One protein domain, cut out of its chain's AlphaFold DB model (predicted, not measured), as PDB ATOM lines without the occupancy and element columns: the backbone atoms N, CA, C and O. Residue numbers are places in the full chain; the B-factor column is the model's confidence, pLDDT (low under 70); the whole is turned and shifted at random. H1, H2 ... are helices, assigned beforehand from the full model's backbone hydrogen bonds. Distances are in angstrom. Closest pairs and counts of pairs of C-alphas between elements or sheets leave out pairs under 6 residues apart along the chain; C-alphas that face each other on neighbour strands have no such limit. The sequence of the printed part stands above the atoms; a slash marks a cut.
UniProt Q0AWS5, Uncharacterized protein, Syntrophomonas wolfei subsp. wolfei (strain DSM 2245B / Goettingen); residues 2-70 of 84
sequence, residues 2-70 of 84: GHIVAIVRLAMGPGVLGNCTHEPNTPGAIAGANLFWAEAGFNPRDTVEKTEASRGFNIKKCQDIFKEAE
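AT A GLANCE: This is residues 2 to 70 of the 84 residues of an uncharacterized protein of Syntrophomonas wolfei subsp. wolfei (strain DSM 2245B / Goettingen) (UniProt Q0AWS5). With little regular structure, three short helices form a chain of contacts, short H2 between H1 and H3, while the long loop of residues 31 to 58 runs out to one end of the elongated shape and folds back. Residues 11 to 16 stick out at the other end. The printed part has 69 residues with three named helices, H1, H2, H3 in order, and no named strand; the class is all helix, with 26 residues in named elements. It is only just compact, close to loose, with a radius of gyration of the C-alphas of 13.2 A and spans of 38 by 24 by 17 A.

IN THESE COORDINATES: Find C-alpha 2 at (36.721, 30.893, -20.243); from there H1, residues 2 to 12, runs 15.4 A. H2 is residues 26 to 30, 6.3 A. H3, residues 59 to 68, runs 14.4 A to C-alpha 68 at (28.699, 23.778, -30.589).

HOW THE PARTS SIT: H1 touches H2, the closest C-alphas being Gly 2 and Gly 28, 4.6 A. H2 touches H3 at Thr 26 and Ile 65, their closest C-alphas, 5.5 A. H1 and H3 are apart. In H1, H2 and H3 every O i to N i+4 pair is within hydrogen-bond range.

THE WHOLE: The C-alphas farthest apart, Gly 13 and Glu 49, are 38.6 A apart. The printed part has no cut, and both links are long. Look for pLDDT under 70 at residues 42 to 55.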
ATOM      1  N   GLY A   2      38.060  31.225 -20.779       89.38
ATOM      2  CA  GLY A   2      36.721  30.893 -20.243       89.38
ATOM      3  C   GLY A   2      36.524  31.122 -18.734       89.38
ATOM      4  O   GLY A   2      35.500  31.653 -18.331       89.38
ATOM      5  N   HIS A   3      37.524  30.835 -17.894       94.62
ATOM      6  CA  HIS A   3      37.428  31.082 -16.445       94.62
ATOM      7  C   HIS A   3      37.206  32.566 -16.094       94.62
ATOM      8  O   HIS A   3      36.429  32.863 -15.195       94.62
ATOM      9  N   ILE A   4      37.823  33.500 -16.831       95.06
ATOM     10  CA  ILE A   4      37.601  34.943 -16.634       95.06
ATOM     11  C   ILE A   4      36.155  35.298 -16.993       95.06
ATOM     12  O   ILE A   4      35.489  35.981 -16.224       95.06
ATOM     13  N   VAL A   5      35.652  34.789 -18.122       95.50
ATOM     14  CA  VAL A   5      34.267  35.016 -18.570       95.50
ATOM     15  C   VAL A   5      33.262  34.515 -17.529       95.50
ATOM     16  O   VAL A   5      32.318  35.235 -17.213       95.50
ATOM     17  N   ALA A   6      33.500  33.333 -16.952       95.88
ATOM     18  CA  ALA A   6      32.648  32.760 -15.912       95.88
ATOM     19  C   ALA A   6      32.640  33.613 -14.637       95.88
ATOM     20  O   ALA A   6      31.573  33.927 -14.110       95.88
ATOM     21  N   ILE A   7      33.818  34.034 -14.164       96.62
ATOM     22  CA  ILE A   7      33.937  34.890 -12.975       96.62
ATOM     23  C   ILE A   7      33.212  36.218 -13.202       96.62
ATOM     24  O   ILE A   7      32.427  36.635 -12.353       96.62
ATOM     25  N   VAL A   8      33.418  36.855 -14.358       95.56
ATOM     26  CA  VAL A   8      32.732  38.105 -14.711       95.56
ATOM     27  C   VAL A   8      31.221  37.890 -14.774       95.56
ATOM     28  O   VAL A   8      30.476  38.683 -14.204       95.56
ATOM     29  N   ARG A   9      30.744  36.800 -15.391       94.88
ATOM     30  CA  ARG A   9      29.306  36.512 -15.476       94.88
ATOM     31  C   ARG A   9      28.662  36.384 -14.097       94.88
ATOM     32  O   ARG A   9      27.569  36.907 -13.899       94.88
ATOM     33  N   LEU A  10      29.338  35.723 -13.157       95.50
ATOM     34  CA  LEU A  10      28.870  35.593 -11.777       95.50
ATOM     35  C   LEU A  10      28.908  36.932 -11.030       95.50
ATOM     36  O   LEU A  10      27.941  37.282 -10.362       95.50
ATOM     37  N   ALA A  11      29.996  37.695 -11.170       96.44
ATOM     38  CA  ALA A  11      30.189  38.962 -10.466       96.44
ATOM     39  C   ALA A  11      29.197  40.053 -10.900       96.44
ATOM     40  O   ALA A  11      28.739  40.833 -10.070       96.44
ATOM     41  N   MET A  12      28.849  40.101 -12.188       93.31
ATOM     42  CA  MET A  12      27.931  41.105 -12.737       93.31
ATOM     43  C   MET A  12      26.458  40.845 -12.378       93.31
ATOM     44  O   MET A  12      25.626  41.744 -12.499       93.31
ATOM     45  N   GLY A  13      26.123  39.630 -11.930       89.56
ATOM     46  CA  GLY A  13      24.761  39.252 -11.565       89.56
ATOM     47  C   GLY A  13      23.775  39.221 -12.750       89.56
ATOM     48  O   GLY A  13      24.153  39.405 -13.911       89.56
ATOM     49  N   PRO A  14      22.479  38.973 -12.484       88.00
ATOM     50  CA  PRO A  14      21.474  38.769 -13.530       88.00
ATOM     51  C   PRO A  14      21.040  40.058 -14.245       88.00
ATOM     52  O   PRO A  14      20.456  39.977 -15.321       88.00
ATOM     53  N   GLY A  15      21.315  41.237 -13.674       90.00
ATOM     54  CA  GLY A  15      20.893  42.526 -14.239       90.00
ATOM     55  C   GLY A  15      21.662  42.945 -15.496       90.00
ATOM     56  O   GLY A  15      21.207  43.812 -16.237       90.00
ATOM     57  N   VAL A  16      22.816  42.329 -15.761       91.50
ATOM     58  CA  VAL A  16      23.607  42.603 -16.964       91.50
ATOM     59  C   VAL A  16      23.203  41.631 -18.066       91.50
ATOM     60  O   VAL A  16      23.467  40.429 -17.996       91.50
ATOM     61  N   LEU A  17      22.550  42.166 -19.099       90.06
ATOM     62  CA  LEU A  17      21.967  41.367 -20.177       90.06
ATOM     63  C   LEU A  17      23.017  40.772 -21.122       90.06
ATOM     64  O   LEU A  17      22.817  39.664 -21.608       90.06
ATOM     65  N   GLY A  18      24.125  41.477 -21.370       91.31
ATOM     66  CA  GLY A  18      25.159  41.080 -22.330       91.31
ATOM     67  C   GLY A  18      26.520  40.820 -21.684       91.31
ATOM     68  O   GLY A  18      26.984  41.606 -20.863       91.31
ATOM     69  N   ASN A  19      27.179  39.736 -22.088       93.31
ATOM     70  CA  ASN A  19      28.544  39.381 -21.713       93.31
ATOM     71  C   ASN A  19      29.272  38.801 -22.932       93.31
ATOM     72  O   ASN A  19      28.707  37.983 -23.663       93.31
ATOM     73  N   CYS A  20      30.518  39.205 -23.161       92.31
ATOM     74  CA  CYS A  20      31.274  38.819 -24.349       92.31
ATOM     75  C   CYS A  20      32.695  38.354 -24.014       92.31
ATOM     76  O   CYS A  20      33.238  38.609 -22.941       92.31
ATOM     77  N   THR A  21      33.306  37.665 -24.973       91.44
ATOM     78  CA  THR A  21      34.752  37.414 -25.027       91.44
ATOM     79  C   THR A  21      35.312  38.141 -26.243       91.44
ATOM     80  O   THR A  21      34.624  38.241 -27.258       91.44
ATOM     81  N   HIS A  22      36.546  38.643 -26.138       84.75
ATOM     82  CA  HIS A  22      37.214  39.351 -27.236       84.75
ATOM     83  C   HIS A  22      37.332  38.465 -28.481       84.75
ATOM     84  O   HIS A  22      37.016  38.883 -29.584       84.75
ATOM     85  N   GLU A  23      37.760  37.216 -28.300       87.50
ATOM     86  CA  GLU A  23      37.828  36.233 -29.384       87.50
ATOM     87  C   GLU A  23      36.695  35.219 -29.192       87.50
ATOM     88  O   GLU A  23      36.651  34.586 -28.128       87.50
ATOM     89  N   PRO A  24      35.766  35.055 -30.158       90.88
ATOM     90  CA  PRO A  24      34.701  34.062 -30.057       90.88
ATOM     91  C   PRO A  24      35.282  32.649 -29.956       90.88
ATOM     92  O   PRO A  24      36.123  32.251 -30.759       90.88
ATOM     93  N   ASN A  25      34.850  31.882 -28.956       93.19
ATOM     94  CA  ASN A  25      35.297  30.507 -28.740       93.19
ATOM     95  C   ASN A  25      34.271  29.721 -27.911       93.19
ATOM     96  O   ASN A  25      33.555  30.306 -27.093       93.19
ATOM     97  N   THR A  26      34.230  28.400 -28.097       95.31
ATOM     98  CA  THR A  26      33.270  27.503 -27.431       95.31
ATOM     99  C   THR A  26      33.381  27.548 -25.902       95.31
ATOM    100  O   THR A  26      32.353  27.735 -25.248       95.31
ATOM    101  N   PRO A  27      34.585  27.499 -25.284       95.56
ATOM    102  CA  PRO A  27      34.700  27.615 -23.828       95.56
ATOM    103  C   PRO A  27      34.154  28.934 -23.268       95.56
ATOM    104  O   PRO A  27      33.643  28.960 -22.154       95.56
ATOM    105  N   GLY A  28      34.261  30.033 -24.017       95.62
ATOM    106  CA  GLY A  28      33.702  31.334 -23.656       95.62
ATOM    107  C   GLY A  28      32.175  31.339 -23.680       95.62
ATOM    108  O   GLY A  28      31.572  31.863 -22.748       95.62
ATOM    109  N   ALA A  29      31.558  30.718 -24.694       95.62
ATOM    110  CA  ALA A  29      30.103  30.533 -24.741       95.62
ATOM    111  C   ALA A  29      29.612  29.721 -23.533       95.62
ATOM    112  O   ALA A  29      28.741  30.179 -22.796       95.62
ATOM    113  N   ILE A  30      30.246  28.573 -23.265       96.00
ATOM    114  CA  ILE A  30      29.922  27.708 -22.117       96.00
ATOM    115  C   ILE A  30      30.094  28.459 -20.788       96.00
ATOM    116  O   ILE A  30      29.294  28.308 -19.869       96.00
ATOM    117  N   ALA A  31      31.116  29.310 -20.689       95.88
ATOM    118  CA  ALA A  31      31.389  30.120 -19.506       95.88
ATOM    119  C   ALA A  31      30.433  31.315 -19.314       95.88
ATOM    120  O   ALA A  31      30.581  32.059 -18.346       95.88
ATOM    121  N   GLY A  32      29.461  31.524 -20.206       94.25
ATOM    122  CA  GLY A  32      28.435  32.553 -20.054       94.25
ATOM    123  C   GLY A  32      28.666  33.827 -20.865       94.25
ATOM    124  O   GLY A  32      28.094  34.865 -20.522       94.25
ATOM    125  N   ALA A  33      29.485  33.787 -21.922       95.62
ATOM    126  CA  ALA A  33      29.405  34.792 -22.979       95.62
ATOM    127  C   ALA A  33      28.161  34.522 -23.834       95.62
ATOM    128  O   ALA A  33      28.003  33.431 -24.372       95.62
ATOM    129  N   ASN A  34      27.294  35.519 -23.981       93.88
ATOM    130  CA  ASN A  34      26.062  35.436 -24.770       93.88
ATOM    131  C   ASN A  34      26.025  36.435 -25.940       93.88
ATOM    132  O   ASN A  34      25.027  36.524 -26.652       93.88
ATOM    133  N   LEU A  35      27.113  37.178 -26.146       93.12
ATOM    134  CA  LEU A  35      27.302  38.113 -27.243       93.12
ATOM    135  C   LEU A  35      28.683  37.893 -27.866       93.12
ATOM    136  O   LEU A  35      29.698  37.981 -27.175       93.12
ATOM    137  N   PHE A  36      28.721  37.663 -29.179       92.56
ATOM    138  CA  PHE A  36      29.951  37.648 -29.972       92.56
ATOM    139  C   PHE A  36      29.928  38.750 -31.021       92.56
ATOM    140  O   PHE A  36      28.907  38.987 -31.667       92.56
ATOM    141  N   TRP A  37      31.081  39.380 -31.219       87.44
ATOM    142  CA  TRP A  37      31.294  40.328 -32.301       87.44
ATOM    143  C   TRP A  37      31.843  39.580 -33.512       87.44
ATOM    144  O   TRP A  37      32.908  38.970 -33.451       87.44
ATOM    145  N   ALA A  38      31.086  39.595 -34.607       86.94
ATOM    146  CA  ALA A  38      31.619  39.195 -35.898       86.94
ATOM    147  C   ALA A  38      32.488  40.346 -36.416       86.94
ATOM    148  O   ALA A  38      31.973  41.413 -36.739       86.94
ATOM    149  N   GLU A  39      33.803  40.146 -36.430       78.94
ATOM    150  CA  GLU A  39      34.775  41.176 -36.821       78.94
ATOM    151  C   GLU A  39      35.326  40.970 -38.240       78.94
ATOM    152  O   GLU A  39      36.106  41.786 -38.721       78.94
ATOM    153  N   ALA A  40      34.904  39.906 -38.934       79.12
ATOM    154  CA  ALA A  40      35.214  39.702 -40.347       79.12
ATOM    155  C   ALA A  40      34.028  40.109 -41.236       79.12
ATOM    156  O   ALA A  40      32.915  39.600 -41.067       79.12
ATOM    157  N   GLY A  41      34.290  40.987 -42.209       72.50
ATOM    158  CA  GLY A  41      33.315  41.477 -43.186       72.50
ATOM    159  C   GLY A  41      33.165  43.000 -43.140       72.50
ATOM    160  O   GLY A  41      34.137  43.719 -42.935       72.50
ATOM    161  N   PHE A  42      31.943  43.503 -43.335       59.97
ATOM    162  CA  PHE A  42      31.662  44.941 -43.305       59.97
ATOM    163  C   PHE A  42      31.549  45.428 -41.851       59.97
ATOM    164  O   PHE A  42      30.504  45.282 -41.217       59.97
ATOM    165  N   ASN A  43      32.633  45.970 -41.300       63.28
ATOM    166  CA  ASN A  43      32.659  46.520 -39.949       63.28
ATOM    167  C   ASN A  43      32.597  48.055 -40.022       63.28
ATOM    168  O   ASN A  43      33.489  48.673 -40.599       63.28
ATOM    169  N   PRO A  44      31.589  48.704 -39.416       58.97
ATOM    170  CA  PRO A  44      31.424  50.159 -39.480       58.97
ATOM    171  C   PRO A  44      32.556  50.955 -38.803       58.97
ATOM    172  O   PRO A  44      32.568  52.179 -38.892       58.97
ATOM    173  N   ARG A  45      33.492  50.282 -38.114       59.56
ATOM    174  CA  ARG A  45      34.713  50.879 -37.548       59.56
ATOM    175  C   ARG A  45      35.900  50.912 -38.519       59.56
ATOM    176  O   ARG A  45      36.882  51.578 -38.203       59.56
ATOM    177  N   ASP A  46      35.837  50.221 -39.657       62.97
ATOM    178  CA  ASP A  46      37.017  49.994 -40.492       62.97
ATOM    179  C   ASP A  46      37.116  50.970 -41.671       62.97
ATOM    180  O   ASP A  46      36.200  51.145 -42.470       62.97
ATOM    181  N   THR A  47      38.291  51.587 -41.802       64.56
ATOM    182  CA  THR A  47      38.711  52.370 -42.977       64.56
ATOM    183  C   THR A  47      39.139  51.480 -44.149       64.56
ATOM    184  O   THR A  47      39.592  51.978 -45.177       64.56
ATOM    185  N   VAL A  48      39.019  50.158 -43.988       61.31
ATOM    186  CA  VAL A  48      39.454  49.134 -44.936       61.31
ATOM    187  C   VAL A  48      38.244  48.315 -45.368       61.31
ATOM    188  O   VAL A  48      37.516  47.776 -44.543       61.31
ATOM    189  N   GLU A  49      38.054  48.195 -46.681       63.25
ATOM    190  CA  GLU A  49      36.864  47.590 -47.295       63.25
ATOM    191  C   GLU A  49      36.708  46.082 -47.004       63.25
ATOM    192  O   GLU A  49      35.602  45.549 -47.073       63.25
ATOM    193  N   LYS A  50      37.800  45.374 -46.670       63.62
ATOM    194  CA  LYS A  50      37.805  43.924 -46.404       63.62
ATOM    195  C   LYS A  50      38.670  43.577 -45.192       63.62
ATOM    196  O   LYS A  50      39.891  43.697 -45.252       63.62
ATOM    197  N   THR A  51      38.054  43.080 -44.121       66.56
ATOM    198  CA  THR A  51      38.738  42.726 -42.856       66.56
ATOM    199  C   THR A  51      38.913  41.218 -42.653       66.56
ATOM    200  O   THR A  51      39.346  40.761 -41.599       66.56
ATOM    201  N   GLU A  52      38.618  40.429 -43.686       66.75
ATOM    202  CA  GLU A  52      38.584  38.959 -43.648       66.75
ATOM    203  C   GLU A  52      39.946  38.304 -43.370       66.75
ATOM    204  O   GLU A  52      39.997  37.153 -42.951       66.75
ATOM    205  N   ALA A  53      41.048  39.033 -43.576       65.75
ATOM    206  CA  ALA A  53      42.402  38.570 -43.263       65.75
ATOM    207  C   ALA A  53      42.786  38.745 -41.779       65.75
ATOM    208  O   ALA A  53      43.883  38.358 -41.377       65.75
ATOM    209  N   SER A  54      41.916  39.357 -40.967       66.25
ATOM    210  CA  SER A  54      42.146  39.553 -39.535       66.25
ATOM    211  C   SER A  54      41.800  38.299 -38.718       66.25
ATOM    212  O   SER A  54      41.292  37.304 -39.225       66.25
ATOM    213  N   ARG A  55      42.062  38.350 -37.408       66.00
ATOM    214  CA  ARG A  55      41.819  37.259 -36.442       66.00
ATOM    215  C   ARG A  55      40.335  37.075 -36.080       66.00
ATOM    216  O   ARG A  55      40.011  36.221 -35.259       66.00
ATOM    217  N   GLY A  56      39.453  37.892 -36.654       76.62
ATOM    218  CA  GLY A  56      38.015  37.882 -36.407       76.62
ATOM    219  C   GLY A  56      37.271  36.794 -37.181       76.62
ATOM    220  O   GLY A  56      37.727  36.306 -38.212       76.62
ATOM    221  N   PHE A  57      36.079  36.441 -36.703       87.69
ATOM    222  CA  PHE A  57      35.185  35.510 -37.392       87.69
ATOM    223  C   PHE A  57      34.021  36.227 -38.072       87.69
ATOM    224  O   PHE A  57      33.589  37.300 -37.650       87.69
ATOM    225  N   ASN A  58      33.499  35.601 -39.126       87.94
ATOM    226  CA  ASN A  58      32.254  36.028 -39.749       87.94
ATOM    227  C   ASN A  58      31.043  35.567 -38.918       87.94
ATOM    228  O   ASN A  58      31.154  34.734 -38.014       87.94
ATOM    229  N   ILE A  59      29.865  36.087 -39.266       89.50
ATOM    230  CA  ILE A  59      28.607  35.793 -38.564       89.50
ATOM    231  C   ILE A  59      28.354  34.284 -38.481       89.50
ATOM    232  O   ILE A  59      28.073  33.768 -37.401       89.50
ATOM    233  N   LYS A  60      28.502  33.560 -39.599       92.00
ATOM    234  CA  LYS A  60      28.230  32.119 -39.659       92.00
ATOM    235  C   LYS A  60      29.112  31.335 -38.687       92.00
ATOM    236  O   LYS A  60      28.612  30.478 -37.965       92.00
ATOM    237  N   LYS A  61      30.407  31.646 -38.618       92.81
ATOM    238  CA  LYS A  61      31.327  30.961 -37.708       92.81
ATOM    239  C   LYS A  61      30.995  31.254 -36.241       92.81
ATOM    240  O   LYS A  61      31.009  30.323 -35.443       92.81
ATOM    241  N   CYS A  62      30.623  32.488 -35.891       93.50
ATOM    242  CA  CYS A  62      30.138  32.813 -34.543       93.50
ATOM    243  C   CYS A  62      28.859  32.039 -34.179       93.50
ATOM    244  O   CYS A  62      28.741  31.538 -33.064       93.50
ATOM    245  N   GLN A  63      27.918  31.901 -35.121       94.69
ATOM    246  CA  GLN A  63      26.702  31.105 -34.924       94.69
ATOM    247  C   GLN A  63      27.014  29.622 -34.708       94.69
ATOM    248  O   GLN A  63      26.415  28.989 -33.844       94.69
ATOM    249  N   ASP A  64      27.949  29.075 -35.483       96.25
ATOM    250  CA  ASP A  64      28.354  27.675 -35.370       96.25
ATOM    251  C   ASP A  64      29.030  27.396 -34.007       96.25
ATOM    252  O   ASP A  64      28.768  26.354 -33.416       96.25
ATOM    253  N   ILE A  65      29.787  28.351 -33.443       96.06
ATOM    254  CA  ILE A  65      30.355  28.243 -32.082       96.06
ATOM    255  C   ILE A  65      29.258  28.189 -31.008       96.06
ATOM    256  O   ILE A  65      29.348  27.385 -30.083       96.06
ATOM    257  N   PHE A  66      28.214  29.020 -31.108       96.44
ATOM    258  CA  PHE A  66      27.100  28.952 -30.153       96.44
ATOM    259  C   PHE A  66      26.365  27.613 -30.225       96.44
ATOM    260  O   PHE A  66      26.069  27.033 -29.184       96.44
ATOM    261  N   LYS A  67      26.145  27.086 -31.436       96.19
ATOM    262  CA  LYS A  67      25.554  25.753 -31.625       96.19
ATOM    263  C   LYS A  67      26.423  24.644 -31.033       96.19
ATOM    264  O   LYS A  67      25.881  23.729 -30.431       96.19
ATOM    265  N   GLU A  68      27.746  24.724 -31.191       96.69
ATOM    266  CA  GLU A  68      28.699  23.778 -30.589       96.69
ATOM    267  C   GLU A  68      28.632  23.801 -29.055       96.69
ATOM    268  O   GLU A  68      28.774  22.766 -28.414       96.69
ATOM    269  N   ALA A  69      28.358  24.968 -28.470       95.94
ATOM    270  CA  ALA A  69      28.111  25.128 -27.039       95.94
ATOM    271  C   ALA A  69      26.659  24.807 -26.619       95.94
ATOM    272  O   ALA A  69      26.283  25.111 -25.491       95.94
ATOM    273  N   GLU A  70      25.843  24.239 -27.514       96.19
ATOM    274  CA  GLU A  70      24.422  23.914 -27.305       96.19
ATOM    275  C   GLU A  70      23.527  25.123 -26.969       96.19
ATOM    276  O   GLU A  70      22.428  24.979 -26.429       96.19
TER     277      GLU A  70